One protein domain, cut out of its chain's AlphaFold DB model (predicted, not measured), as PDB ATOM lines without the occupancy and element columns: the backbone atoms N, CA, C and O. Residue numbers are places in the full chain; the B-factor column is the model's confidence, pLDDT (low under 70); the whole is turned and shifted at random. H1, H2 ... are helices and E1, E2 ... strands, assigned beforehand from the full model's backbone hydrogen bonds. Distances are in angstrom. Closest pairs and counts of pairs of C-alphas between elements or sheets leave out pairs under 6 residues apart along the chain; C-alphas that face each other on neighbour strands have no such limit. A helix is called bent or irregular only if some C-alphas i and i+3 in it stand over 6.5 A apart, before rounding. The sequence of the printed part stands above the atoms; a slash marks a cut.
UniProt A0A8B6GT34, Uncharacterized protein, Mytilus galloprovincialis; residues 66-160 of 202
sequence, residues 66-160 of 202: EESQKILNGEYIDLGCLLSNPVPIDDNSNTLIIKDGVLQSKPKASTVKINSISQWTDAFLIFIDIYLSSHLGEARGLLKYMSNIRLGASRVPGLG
ATOM      1  N   GLU A  66     127.158  68.064   6.900       64.44
ATOM      2  CA  GLU A  66     125.876  68.342   7.564       64.44
ATOM      3  C   GLU A  66     124.743  67.420   7.075       64.44
ATOM      4  O   GLU A  66     123.974  66.913   7.891       64.44
ATOM      5  N   GLU A  67     124.630  67.159   5.768       66.00
ATOM      6  CA  GLU A  67     123.559  66.287   5.257       66.00
ATOM      7  C   GLU A  67     123.832  64.820   5.582       66.00
ATOM      8  O   GLU A  67     122.951  64.115   6.065       66.00
ATOM      9  N   SER A  68     125.079  64.376   5.439       65.44
ATOM     10  CA  SER A  68     125.473  63.010   5.796       65.44
ATOM     11  C   SER A  68     125.189  62.697   7.273       65.44
ATOM     12  O   SER A  68     124.646  61.641   7.591       65.44
ATOM     13  N   GLN A  69     125.459  63.640   8.185       65.94
ATOM     14  CA  GLN A  69     125.140  63.489   9.611       65.94
ATOM     15  C   GLN A  69     123.633  63.403   9.874       65.94
ATOM     16  O   GLN A  69     123.191  62.599  10.695       65.94
ATOM     17  N   LYS A  70     122.825  64.181   9.151       67.56
ATOM     18  CA  LYS A  70     121.361  64.104   9.235       67.56
ATOM     19  C   LYS A  70     120.824  62.742   8.785       67.56
ATOM     20  O   LYS A  70     119.905  62.230   9.418       67.56
ATOM     21  N   ILE A  71     121.427  62.121   7.763       73.31
ATOM     22  CA  ILE A  71     121.050  60.769   7.305       73.31
ATOM     23  C   ILE A  71     121.304  59.760   8.421       73.31
ATOM     24  O   ILE A  71     120.438  58.941   8.725       73.31
ATOM     25  N   LEU A  72     122.477  59.844   9.050       71.00
ATOM     26  CA  LEU A  72     122.872  58.952  10.139       71.00
ATOM     27  C   LEU A  72     121.978  59.121  11.375       71.00
ATOM     28  O   LEU A  72     121.620  58.134  12.011       71.00
ATOM     29  N   ASN A  73     121.549  60.352  11.663       72.69
ATOM     30  CA  ASN A  73     120.617  60.663  12.748       72.69
ATOM     31  C   ASN A  73     119.156  60.279  12.433       72.69
ATOM     32  O   ASN A  73     118.283  60.427  13.290       72.69
ATOM     33  N   GLY A  74     118.869  59.801  11.217       64.75
ATOM     34  CA  GLY A  74     117.515  59.470  10.773       64.75
ATOM     35  C   GLY A  74     116.616  60.692  10.554       64.75
ATOM     36  O   GLY A  74     115.389  60.561  10.573       64.75
ATOM     37  N   GLU A  75     117.201  61.878  10.370       70.75
ATOM     38  CA  GLU A  75     116.470  63.107  10.068       70.75
ATOM     39  C   GLU A  75     115.995  63.111   8.605       70.75
ATOM     40  O   GLU A  75     116.572  62.474   7.721       70.75
ATOM     41  N   TYR A  76     114.900  63.826   8.339       66.19
ATOM     42  CA  TYR A  76     114.373  63.963   6.986       66.19
ATOM     43  C   TYR A  76     115.312  64.814   6.125       66.19
ATOM     44  O   TYR A  76     115.585  65.969   6.452       66.19
ATOM     45  N   ILE A  77     115.734  64.264   4.988       68.12
ATOM     46  CA  ILE A  77     116.525  64.977   3.984       68.12
ATOM     47  C   ILE A  77     115.818  64.915   2.641       68.12
ATOM     48  O   ILE A  77     115.237  63.892   2.266       68.12
ATOM     49  N   ASP A  78     115.872  66.026   1.912       69.81
ATOM     50  CA  ASP A  78     115.470  66.037   0.516       69.81
ATOM     51  C   ASP A  78     116.552  65.358  -0.333       69.81
ATOM     52  O   ASP A  78     117.683  65.832  -0.414       69.81
ATOM     53  N   LEU A  79     116.195  64.259  -1.006       72.12
ATOM     54  CA  LEU A  79     117.103  63.539  -1.903       72.12
ATOM     55  C   LEU A  79     117.675  64.448  -3.003       72.12
ATOM     56  O   LEU A  79     118.748  64.166  -3.528       72.12
ATOM     57  N   GLY A  80     116.979  65.532  -3.360       65.62
ATOM     58  CA  GLY A  80     117.474  66.503  -4.334       65.62
ATOM     59  C   GLY A  80     118.735  67.252  -3.890       65.62
ATOM     60  O   GLY A  80     119.434  67.787  -4.747       65.62
ATOM     61  N   CYS A  81     119.034  67.294  -2.588       70.31
ATOM     62  CA  CYS A  81     120.249  67.914  -2.062       70.31
ATOM     63  C   CYS A  81     121.486  67.012  -2.201       70.31
ATOM     64  O   CYS A  81     122.602  67.513  -2.288       70.31
ATOM     65  N   LEU A  82     121.278  65.694  -2.315       71.00
ATOM     66  CA  LEU A  82     122.350  64.702  -2.470       71.00
ATOM     67  C   LEU A  82     122.888  64.617  -3.900       71.00
ATOM     68  O   LEU A  82     123.949  64.048  -4.135       71.00
ATOM     69  N   LEU A  83     122.153  65.153  -4.875       71.88
ATOM     70  CA  LEU A  83     122.619  65.238  -6.250       71.88
ATOM     71  C   LEU A  83     123.609  66.401  -6.336       71.88
ATOM     72  O   LEU A  83     123.185  67.549  -6.443       71.88
ATOM     73  N   SER A  84     124.909  66.094  -6.302       65.19
ATOM     74  CA  SER A  84     126.046  67.029  -6.405       65.19
ATOM     75  C   SER A  84     126.151  67.759  -7.754       65.19
ATOM     76  O   SER A  84     127.216  67.844  -8.355       65.19
ATOM     77  N   ASN A  85     125.049  68.314  -8.249       52.16
ATOM     78  CA  ASN A  85     125.060  69.382  -9.230       52.16
ATOM     79  C   ASN A  85     124.486  70.627  -8.556       52.16
ATOM     80  O   ASN A  85     123.292  70.907  -8.715       52.16
ATOM     81  N   PRO A  86     125.309  71.404  -7.827       49.44
ATOM     82  CA  PRO A  86     125.041  72.823  -7.740       49.44
ATOM     83  C   PRO A  86     125.125  73.333  -9.178       49.44
ATOM     84  O   PRO A  86     126.195  73.677  -9.667       49.44
ATOM     85  N   VAL A  87     124.002  73.335  -9.901       45.16
ATOM     86  CA  VAL A  87     123.860  74.303 -10.982       45.16
ATOM     87  C   VAL A  87     124.058  75.629 -10.261       45.16
ATOM     88  O   VAL A  87     123.286  75.887  -9.332       45.16
ATOM     89  N   PRO A  88     125.112  76.407 -10.564       44.53
ATOM     90  CA  PRO A  88     125.258  77.715  -9.963       44.53
ATOM     91  C   PRO A  88     124.016  78.491 -10.389       44.53
ATOM     92  O   PRO A  88     123.872  78.892 -11.538       44.53
ATOM     93  N   ILE A  89     123.046  78.593  -9.481       52.16
ATOM     94  CA  ILE A  89     122.058  79.651  -9.571       52.16
ATOM     95  C   ILE A  89     122.908  80.889  -9.386       52.16
ATOM     96  O   ILE A  89     123.513  81.005  -8.320       52.16
ATOM     97  N   ASP A  90     122.979  81.698 -10.443       45.41
ATOM     98  CA  ASP A  90     123.641  82.995 -10.562       45.41
ATOM     99  C   ASP A  90     124.137  83.535  -9.216       45.41
ATOM    100  O   ASP A  90     123.339  83.640  -8.277       45.41
ATOM    101  N   ASP A  91     125.425  83.897  -9.155       50.06
ATOM    102  CA  ASP A  91     126.276  84.252  -7.996       50.06
ATOM    103  C   ASP A  91     125.685  85.198  -6.912       50.06
ATOM    104  O   ASP A  91     126.334  85.512  -5.917       50.06
ATOM    105  N   ASN A  92     124.430  85.625  -7.039       50.78
ATOM    106  CA  ASN A  92     123.714  86.556  -6.179       50.78
ATOM    107  C   ASN A  92     122.634  85.952  -5.263       50.78
ATOM    108  O   ASN A  92     121.986  86.708  -4.541       50.78
ATOM    109  N   SER A  93     122.401  84.635  -5.232       51.66
ATOM    110  CA  SER A  93     121.328  84.066  -4.388       51.66
ATOM    111  C   SER A  93     121.771  83.582  -2.999       51.66
ATOM    112  O   SER A  93     121.186  82.653  -2.450       51.66
ATOM    113  N   ASN A  94     122.769  84.216  -2.377       58.62
ATOM    114  CA  ASN A  94     123.132  83.916  -0.988       58.62
ATOM    115  C   ASN A  94     121.946  84.170  -0.047       58.62
ATOM    116  O   ASN A  94     121.368  85.256  -0.022       58.62
ATOM    117  N   THR A  95     121.582  83.166   0.750       54.31
ATOM    118  CA  THR A  95     120.576  83.355   1.798       54.31
ATOM    119  C   THR A  95     121.274  83.972   2.997       54.31
ATOM    120  O   THR A  95     122.166  83.362   3.589       54.31
ATOM    121  N   LEU A  96     120.891  85.200   3.333       62.38
ATOM    122  CA  LEU A  96     121.377  85.884   4.521       62.38
ATOM    123  C   LEU A  96     120.643  85.324   5.739       62.38
ATOM    124  O   LEU A  96     119.420  85.411   5.834       62.38
ATOM    125  N   ILE A  97     121.391  84.724   6.657       65.75
ATOM    126  CA  ILE A  97     120.876  84.198   7.917       65.75
ATOM    127  C   ILE A  97     121.523  85.007   9.033       65.75
ATOM    128  O   ILE A  97     122.743  85.141   9.084       65.75
ATOM    129  N   ILE A  98     120.708  85.537   9.940       68.88
ATOM    130  CA  ILE A  98     121.210  86.144  11.170       68.88
ATOM    131  C   ILE A  98     121.325  85.021  12.196       68.88
ATOM    132  O   ILE A  98     120.313  84.473  12.636       68.88
ATOM    133  N   LYS A  99     122.558  84.652  12.540       65.44
ATOM    134  CA  LYS A  99     122.858  83.748  13.654       65.44
ATOM    135  C   LYS A  99     123.616  84.537  14.706       65.44
ATOM    136  O   LYS A  99     124.584  85.214  14.376       65.44
ATOM    137  N   ASP A 100     123.137  84.486  15.945       70.88
ATOM    138  CA  ASP A 100     123.789  85.109  17.103       70.88
ATOM    139  C   ASP A 100     124.100  86.607  16.910       70.88
ATOM    140  O   ASP A 100     125.143  87.110  17.314       70.88
ATOM    141  N   GLY A 101     123.193  87.334  16.244       70.38
ATOM    142  CA  GLY A 101     123.344  88.769  15.971       70.38
ATOM    143  C   GLY A 101     124.319  89.119  14.839       70.38
ATOM    144  O   GLY A 101     124.476  90.297  14.528       70.38
ATOM    145  N   VAL A 102     124.930  88.128  14.182       63.88
ATOM    146  CA  VAL A 102     125.850  88.320  13.055       63.88
ATOM    147  C   VAL A 102     125.176  87.902  11.749       63.88
ATOM    148  O   VAL A 102     124.604  86.814  11.635       63.88
ATOM    149  N   LEU A 103     125.240  88.778  10.744       65.94
ATOM    150  CA  LEU A 103     124.732  88.512   9.401       65.94
ATOM    151  C   LEU A 103     125.694  87.564   8.670       65.94
ATOM    152  O   LEU A 103     126.816  87.946   8.350       65.94
ATOM    153  N   GLN A 104     125.261  86.333   8.404       68.56
ATOM    154  CA  GLN A 104     126.042  85.332   7.675       68.56
ATOM    155  C   GLN A 104     125.402  85.054   6.311       68.56
ATOM    156  O   GLN A 104     124.209  84.760   6.225       68.56
ATOM    157  N   SER A 105     126.189  85.109   5.236       55.59
ATOM    158  CA  SER A 105     125.770  84.641   3.913       55.59
ATOM    159  C   SER A 105     126.018  83.138   3.802       55.59
ATOM    160  O   SER A 105     127.153  82.675   3.879       55.59
ATOM    161  N   LYS A 106     124.952  82.352   3.619       60.41
ATOM    162  CA  LYS A 106     125.085  80.948   3.215       60.41
ATOM    163  C   LYS A 106     124.826  80.815   1.713       60.41
ATOM    164  O   LYS A 106     123.811  81.347   1.244       60.41
ATOM    165  N   PRO A 107     125.685  80.091   0.968       56.00
ATOM    166  CA  PRO A 107     125.391  79.755  -0.415       56.00
ATOM    167  C   PRO A 107     124.096  78.949  -0.441       56.00
ATOM    168  O   PRO A 107     123.940  77.954   0.274       56.00
ATOM    169  N   LYS A 108     123.124  79.426  -1.215       54.78
ATOM    170  CA  LYS A 108     121.843  78.749  -1.371       54.78
ATOM    171  C   LYS A 108     122.072  77.528  -2.246       54.78
ATOM    172  O   LYS A 108     122.106  77.629  -3.467       54.78
ATOM    173  N   ALA A 109     122.243  76.374  -1.609       54.72
ATOM    174  CA  ALA A 109     122.247  75.103  -2.312       54.72
ATOM    175  C   ALA A 109     120.901  74.965  -3.032       54.72
ATOM    176  O   ALA A 109     119.842  74.903  -2.400       54.72
ATOM    177  N   SER A 110     120.921  74.994  -4.363       53.22
ATOM    178  CA  SER A 110     119.719  74.715  -5.127       53.22
ATOM    179  C   SER A 110     119.426  73.232  -5.002       53.22
ATOM    180  O   SER A 110     120.142  72.405  -5.562       53.22
ATOM    181  N   THR A 111     118.376  72.882  -4.272       60.78
ATOM    182  CA  THR A 111     117.893  71.507  -4.261       60.78
ATOM    183  C   THR A 111     117.448  71.141  -5.672       60.78
ATOM    184  O   THR A 111     116.506  71.735  -6.215       60.78
ATOM    185  N   VAL A 112     118.137  70.183  -6.293       65.12
ATOM    186  CA  VAL A 112     117.800  69.733  -7.641       65.12
ATOM    187  C   VAL A 112     116.439  69.054  -7.577       65.12
ATOM    188  O   VAL A 112     116.248  68.044  -6.898       65.12
ATOM    189  N   LYS A 113     115.453  69.596  -8.299       68.31
ATOM    190  CA  LYS A 113     114.138  68.955  -8.398       68.31
ATOM    191  C   LYS A 113     114.282  67.637  -9.154       68.31
ATOM    192  O   LYS A 113     114.527  67.625 -10.358       68.31
ATOM    193  N   ILE A 114     114.078  66.532  -8.443       73.38
ATOM    194  CA  ILE A 114     114.090  65.190  -9.025       73.38
ATOM    195  C   ILE A 114     112.862  65.019  -9.925       73.38
ATOM    196  O   ILE A 114     111.727  64.879  -9.444       73.38
ATOM    197  N   ASN A 115     113.114  65.015 -11.235       74.00
ATOM    198  CA  ASN A 115     112.090  64.917 -12.275       74.00
ATOM    199  C   ASN A 115     112.150  63.585 -13.034       74.00
ATOM    200  O   ASN A 115     111.147  63.168 -13.614       74.00
ATOM    201  N   SER A 116     113.291  62.891 -13.012       77.81
ATOM    202  CA  SER A 116     113.468  61.590 -13.661       77.81
ATOM    203  C   SER A 116     113.725  60.468 -12.652       77.81
ATOM    204  O   SER A 116     114.231  60.687 -11.552       77.81
ATOM    205  N   ILE A 117     113.381  59.236 -13.041       82.06
ATOM    206  CA  ILE A 117     113.702  58.047 -12.241       82.06
ATOM    207  C   ILE A 117     115.217  57.830 -12.137       82.06
ATOM    208  O   ILE A 117     115.676  57.325 -11.119       82.06
ATOM    209  N   SER A 118     115.990  58.243 -13.150       80.94
ATOM    210  CA  SER A 118     117.458  58.186 -13.109       80.94
ATOM    211  C   SER A 118     117.992  59.084 -12.000       80.94
ATOM    212  O   SER A 118     118.648  58.589 -11.100       80.94
ATOM    213  N   GLN A 119     117.574  60.355 -11.965       80.00
ATOM    214  CA  GLN A 119     117.967  61.294 -10.908       80.00
ATOM    215  C   GLN A 119     117.578  60.793  -9.514       80.00
ATOM    216  O   GLN A 119     118.346  60.925  -8.570       80.00
ATOM    217  N   TRP A 120     116.392  60.191  -9.374       85.38
ATOM    218  CA  TRP A 120     115.988  59.591  -8.103       85.38
ATOM    219  C   TRP A 120     116.888  58.418  -7.709       85.38
ATOM    220  O   TRP A 120     117.252  58.289  -6.549       85.38
ATOM    221  N   THR A 121     117.236  57.570  -8.677       86.31
ATOM    222  CA  THR A 121     118.100  56.399  -8.488       86.31
ATOM    223  C   THR A 121     119.494  56.834  -8.050       86.31
ATOM    224  O   THR A 121     120.004  56.296  -7.075       86.31
ATOM    225  N   ASP A 122     120.069  57.832  -8.716       83.38
ATOM    226  CA  ASP A 122     121.406  58.348  -8.419       83.38
ATOM    227  C   ASP A 122     121.449  58.972  -7.013       83.38
ATOM    228  O   ASP A 122     122.308  58.625  -6.204       83.38
ATOM    229  N   ALA A 123     120.449  59.790  -6.665       82.75
ATOM    230  CA  ALA A 123     120.306  60.354  -5.321       82.75
ATOM    231  C   ALA A 123     120.129  59.269  -4.247       82.75
ATOM    232  O   ALA A 123     120.675  59.354  -3.148       82.75
ATOM    233  N   PHE A 124     119.343  58.238  -4.564       85.69
ATOM    234  CA  PHE A 124     119.062  57.141  -3.648       85.69
ATOM    235  C   PHE A 124     120.286  56.250  -3.416       85.69
ATOM    236  O   PHE A 124     120.455  55.733  -2.317       85.69
ATOM    237  N   LEU A 125     121.159  56.091  -4.414       85.19
ATOM    238  CA  LEU A 125     122.423  55.375  -4.252       85.19
ATOM    239  C   LEU A 125     123.371  56.111  -3.302       85.19
ATOM    240  O   LEU A 125     123.924  55.473  -2.413       85.19
ATOM    241  N   ILE A 126     123.479  57.439  -3.420       83.19
ATOM    242  CA  ILE A 126     124.269  58.273  -2.494       83.19
ATOM    243  C   ILE A 126     123.707  58.168  -1.068       83.19
ATOM    244  O   ILE A 126     124.453  57.982  -0.109       83.19
ATOM    245  N   PHE A 127     122.378  58.206  -0.924       84.00
ATOM    246  CA  PHE A 127     121.721  57.990   0.367       84.00
ATOM    247  C   PHE A 127     122.055  56.617   0.970       84.00
ATOM    248  O   PHE A 127     122.385  56.535   2.152       84.00
ATOM    249  N   ILE A 128     121.959  55.539   0.180       85.81
ATOM    250  CA  ILE A 128     122.245  54.177   0.649       85.81
ATOM    251  C   ILE A 128     123.705  54.046   1.077       85.81
ATOM    252  O   ILE A 128     123.956  53.424   2.100       85.81
ATOM    253  N   ASP A 129     124.645  54.606   0.321       83.31
ATOM    254  CA  ASP A 129     126.076  54.526   0.627       83.31
ATOM    255  C   ASP A 129     126.387  55.090   2.028       83.31
ATOM    256  O   ASP A 129     126.987  54.427   2.883       83.31
ATOM    257  N   ILE A 130     125.830  56.266   2.330       81.62
ATOM    258  CA  ILE A 130     125.963  56.911   3.641       81.62
ATOM    259  C   ILE A 130     125.194  56.131   4.720       81.62
ATOM    260  O   ILE A 130     125.706  55.887   5.813       81.62
ATOM    261  N   TYR A 131     123.964  55.705   4.434       82.00
ATOM    262  CA  TYR A 131     123.110  55.029   5.413       82.00
ATOM    263  C   TYR A 131     123.632  53.633   5.793       82.00
ATOM    264  O   TYR A 131     123.615  53.246   6.965       82.00
ATOM    265  N   LEU A 132     124.153  52.873   4.826       83.12
ATOM    266  CA  LEU A 132     124.716  51.543   5.064       83.12
ATOM    267  C   LEU A 132     126.028  51.569   5.831       83.12
ATOM    268  O   LEU A 132     126.346  50.573   6.473       83.12
ATOM    269  N   SER A 133     126.725  52.705   5.861       79.50
ATOM    270  CA  SER A 133     127.905  52.875   6.712       79.50
ATOM    271  C   SER A 133     127.595  52.688   8.207       79.50
ATOM    272  O   SER A 133     128.483  52.331   8.975       79.50
ATOM    273  N   SER A 134     126.337  52.876   8.631       76.00
ATOM    274  CA  SER A 134     125.887  52.664  10.021       76.00
ATOM    275  C   SER A 134     124.903  51.501  10.193       76.00
ATOM    276  O   SER A 134     124.860  50.894  11.261       76.00
ATOM    277  N   HIS A 135     124.137  51.148   9.154       77.44
ATOM    278  CA  HIS A 135     123.049  50.165   9.237       77.44
ATOM    279  C   HIS A 135     123.148  49.080   8.151       77.44
ATOM    280  O   HIS A 135     122.247  48.906   7.327       77.44
ATOM    281  N   LEU A 136     124.231  48.293   8.163       78.94
ATOM    282  CA  LEU A 136     124.477  47.222   7.180       78.94
ATOM    283  C   LEU A 136     123.359  46.160   7.111       78.94
ATOM    284  O   LEU A 136     123.132  45.569   6.053       78.94
ATOM    285  N   GLY A 137     122.625  45.938   8.208       84.25
ATOM    286  CA  GLY A 137     121.515  44.976   8.266       84.25
ATOM    287  C   GLY A 137     120.337  45.311   7.340       84.25
ATOM    288  O   GLY A 137     119.604  44.414   6.922       84.25
ATOM    289  N   GLU A 138     120.194  46.577   6.946       81.00
ATOM    290  CA  GLU A 138     119.056  47.071   6.162       81.00
ATOM    291  C   GLU A 138     119.327  47.114   4.645       81.00
ATOM    292  O   GLU A 138     118.424  47.391   3.850       81.00
ATOM    293  N   ALA A 139     120.546  46.763   4.208       83.12
ATOM    294  CA  ALA A 139     120.966  46.791   2.801       83.12
ATOM    295  C   ALA A 139     120.018  46.032   1.875       83.12
ATOM    296  O   ALA A 139     119.590  46.538   0.834       83.12
ATOM    297  N   ARG A 140     119.621  44.821   2.272       85.31
ATOM    298  CA  ARG A 140     118.715  43.990   1.474       85.31
ATOM    299  C   ARG A 140     117.332  44.630   1.322       85.31
ATOM    300  O   ARG A 140     116.726  44.520   0.255       85.31
ATOM    301  N   GLY A 141     116.833  45.285   2.372       84.88
ATOM    302  CA  GLY A 141     115.549  45.987   2.357       84.88
ATOM    303  C   GLY A 141     115.578  47.192   1.419       84.88
ATOM    304  O   GLY A 141     114.696  47.338   0.569       84.88
ATOM    305  N   LEU A 142     116.644  47.988   1.506       86.25
ATOM    306  CA  LEU A 142     116.864  49.179   0.686       86.25
ATOM    307  C   LEU A 142     117.035  48.849  -0.802       86.25
ATOM    308  O   LEU A 142     116.382  49.457  -1.652       86.25
ATOM    309  N   LEU A 143     117.828  47.827  -1.132       87.31
ATOM    310  CA  LEU A 143     118.006  47.382  -2.518       87.31
ATOM    311  C   LEU A 143     116.710  46.809  -3.111       87.31
ATOM    312  O   LEU A 143     116.372  47.072  -4.269       87.31
ATOM    313  N   LYS A 144     115.924  46.071  -2.314       88.25
ATOM    314  CA  LYS A 144     114.603  45.588  -2.746       88.25
ATOM    315  C   LYS A 144     113.637  46.749  -2.987       88.25
ATOM    316  O   LYS A 144     112.884  46.730  -3.961       88.25
ATOM    317  N   TYR A 145     113.670  47.766  -2.130       87.38
ATOM    318  CA  TYR A 145     112.883  48.979  -2.310       87.38
ATOM    319  C   TYR A 145     113.253  49.705  -3.611       87.38
ATOM    320  O   TYR A 145     112.363  49.993  -4.413       87.38
ATOM    321  N   MET A 146     114.547  49.890  -3.886       87.69
ATOM    322  CA  MET A 146     115.040  50.459  -5.146       87.69
ATOM    323  C   MET A 146     114.485  49.722  -6.368       87.69
ATOM    324  O   MET A 146     113.966  50.338  -7.301       87.69
ATOM    325  N   SER A 147     114.563  48.389  -6.347       84.38
ATOM    326  CA  SER A 147     114.069  47.531  -7.425       84.38
ATOM    327  C   SER A 147     112.568  47.723  -7.662       84.38
ATOM    328  O   SER A 147     112.141  47.914  -8.801       84.38
ATOM    329  N   ASN A 148     111.768  47.778  -6.592       83.81
ATOM    330  CA  ASN A 148     110.325  48.001  -6.682       83.81
ATOM    331  C   ASN A 148     109.978  49.364  -7.294       83.81
ATOM    332  O   ASN A 148     109.071  49.452  -8.123       83.81
ATOM    333  N   ILE A 149     110.696  50.423  -6.912       84.06
ATOM    334  CA  ILE A 149     110.469  51.769  -7.447       84.06
ATOM    335  C   ILE A 149     110.847  51.832  -8.931       84.06
ATOM    336  O   ILE A 149     110.062  52.334  -9.738       84.06
ATOM    337  N   ARG A 150     111.986  51.247  -9.330       84.38
ATOM    338  CA  ARG A 150     112.392  51.157 -10.745       84.38
ATOM    339  C   ARG A 150     111.409  50.335 -11.578       84.38
ATOM    340  O   ARG A 150     111.054  50.742 -12.682       84.38
ATOM    341  N   LEU A 151     110.914  49.222 -11.040       82.94
ATOM    342  CA  LEU A 151     109.886  48.407 -11.688       82.94
ATOM    343  C   LEU A 151     108.567  49.181 -11.839       82.94
ATOM    344  O   LEU A 151     107.935  49.131 -12.892       82.94
ATOM    345  N   GLY A 152     108.166  49.938 -10.814       79.19
ATOM    346  CA  GLY A 152     106.993  50.813 -10.861       79.19
ATOM    347  C   GLY A 152     107.126  51.936 -11.892       79.19
ATOM    348  O   GLY A 152     106.160  52.237 -12.595       79.19
ATOM    349  N   ALA A 153     108.321  52.510 -12.030       80.50
ATOM    350  CA  ALA A 153     108.627  53.516 -13.042       80.50
ATOM    351  C   ALA A 153     108.638  52.937 -14.466       80.50
ATOM    352  O   ALA A 153     108.155  53.584 -15.388       80.50
ATOM    353  N   SER A 154     109.123  51.705 -14.650       77.56
ATOM    354  CA  SER A 154     109.090  51.016 -15.949       77.56
ATOM    355  C   SER A 154     107.665  50.695 -16.410       77.56
ATOM    356  O   SER A 154     107.386  50.720 -17.606       77.56
ATOM    357  N   ARG A 155     106.752  50.408 -15.476       77.25
ATOM    358  CA  ARG A 155     105.370  50.012 -15.790       77.25
ATOM    359  C   ARG A 155     104.450  51.176 -16.119       77.25
ATOM    360  O   ARG A 155     103.417  50.945 -16.743       77.25
ATOM    361  N   VAL A 156     104.764  52.395 -15.676       70.25
ATOM    362  CA  VAL A 156     103.905  53.545 -15.961       70.25
ATOM    363  C   VAL A 156     104.712  54.770 -16.373       70.25
ATOM    364  O   VAL A 156     105.494  55.266 -15.559       70.25
ATOM    365  N   PRO A 157     104.477  55.314 -17.580       61.62
ATOM    366  CA  PRO A 157     105.159  56.520 -18.028       61.62
ATOM    367  C   PRO A 157     104.839  57.734 -17.135       61.62
ATOM    368  O   PRO A 157     103.725  57.892 -16.626       61.62
ATOM    369  N   GLY A 158     105.836  58.607 -16.945       66.31
ATOM    370  CA  GLY A 158     105.739  59.858 -16.178       66.31
ATOM    371  C   GLY A 158     106.057  59.736 -14.679       66.31
ATOM    372  O   GLY A 158     106.573  58.731 -14.202       66.31
ATOM    373  N   LEU A 159     105.721  60.768 -13.891       63.34
ATOM    374  CA  LEU A 159     105.961  60.844 -12.430       63.34
ATOM    375  C   LEU A 159     105.011  59.958 -11.600       63.34
ATOM    376  O   LEU A 159     104.788  60.159 -10.405       63.34
ATOM    377  N   GLY A 160     104.397  58.965 -12.232       59.56
ATOM    378  CA  GLY A 160     103.417  58.111 -11.596       59.56
ATOM    379  C   GLY A 160     103.994  57.232 -10.482       59.56
ATOM    380  O   GLY A 160     103.252  56.852  -9.583       59.56
TER     381      GLY A 160
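This is residues 66 to 160 of the 202 residues of an uncharacterized protein of Mytilus galloprovincialis (UniProt A0A8B6GT34). At one end of a flat, loose shape, two long helices, H2 and H3, fold back side by side as a helical hairpin, with the short helix H1 against one end of H2. At the other end a small two-stranded hairpin, E1 and E2, sits far from H2 and H3 on unnamed stretches of chain, and its tip, residues 98 to 103, sticks out. The printed part has 95 residues with three named helices and two named strands, in the order H1, E1, E2, H2, H3; the sheet has the order E1 - E2 and is antiparallel, and the class is mostly helix. The whole is loose, with a radius of gyration of the C-alphas of 16.6 A, and spans 50 by 33 by 17 A, only just flat.

H1, residues 66 to 72, touches H2, residues 117 to 132, where residues 127 to 131 alone of H2 take part. Their closest C-alphas are those of Leu 72 and Tyr 131, 6.1 A apart, and their lines are only just about perpendicular, at 72 degrees. E1, residues 95 to 99, and E2, residues 102 to 106, form a hairpin and are antiparallel, with 145 degrees between their directions. N 97 and O 104 are 2.9 A apart and N 102 and O 99 are 2.9 A apart, both within hydrogen-bond range. E1 and H2 are apart. H2 and H3, residues 136 to 155, touch and form a helical hairpin, running opposite ways at a shallow tilt of 6 degrees. Their closest C-alphas are those of Leu 132 and Ala 139, 6.5 A apart. H1 and H3 are apart. Every O i to N i+4 pair is within hydrogen-bond range in H1 and H2, and 14 of 16 are in H3.

H1 begins at C-alpha 66, (125.876, 68.342, 7.564), and is 10.2 A long from first to last C-alpha. E1 measures 12.1 A and E2 12.3 A. H2 measures 21.5 A, from C-alpha 117 at (113.702, 58.047, -12.241). H3 measures 30.0 A and ends at C-alpha 155, (105.370, 50.012, -15.790); it is irregular, with C-alphas 137 and 140 7.4 A apart.

The two C-alphas farthest apart are those of Gly 101 and Arg 155, 53.2 A. The printed part has no cut. The link from H1 to E1 is long, with 22 residues, and that from E2 to H2 is short, with 10. The mean pLDDT of the printed part is 71.3, and 42 residues are under 70, among them residues 84 to 99 and 102 to 113.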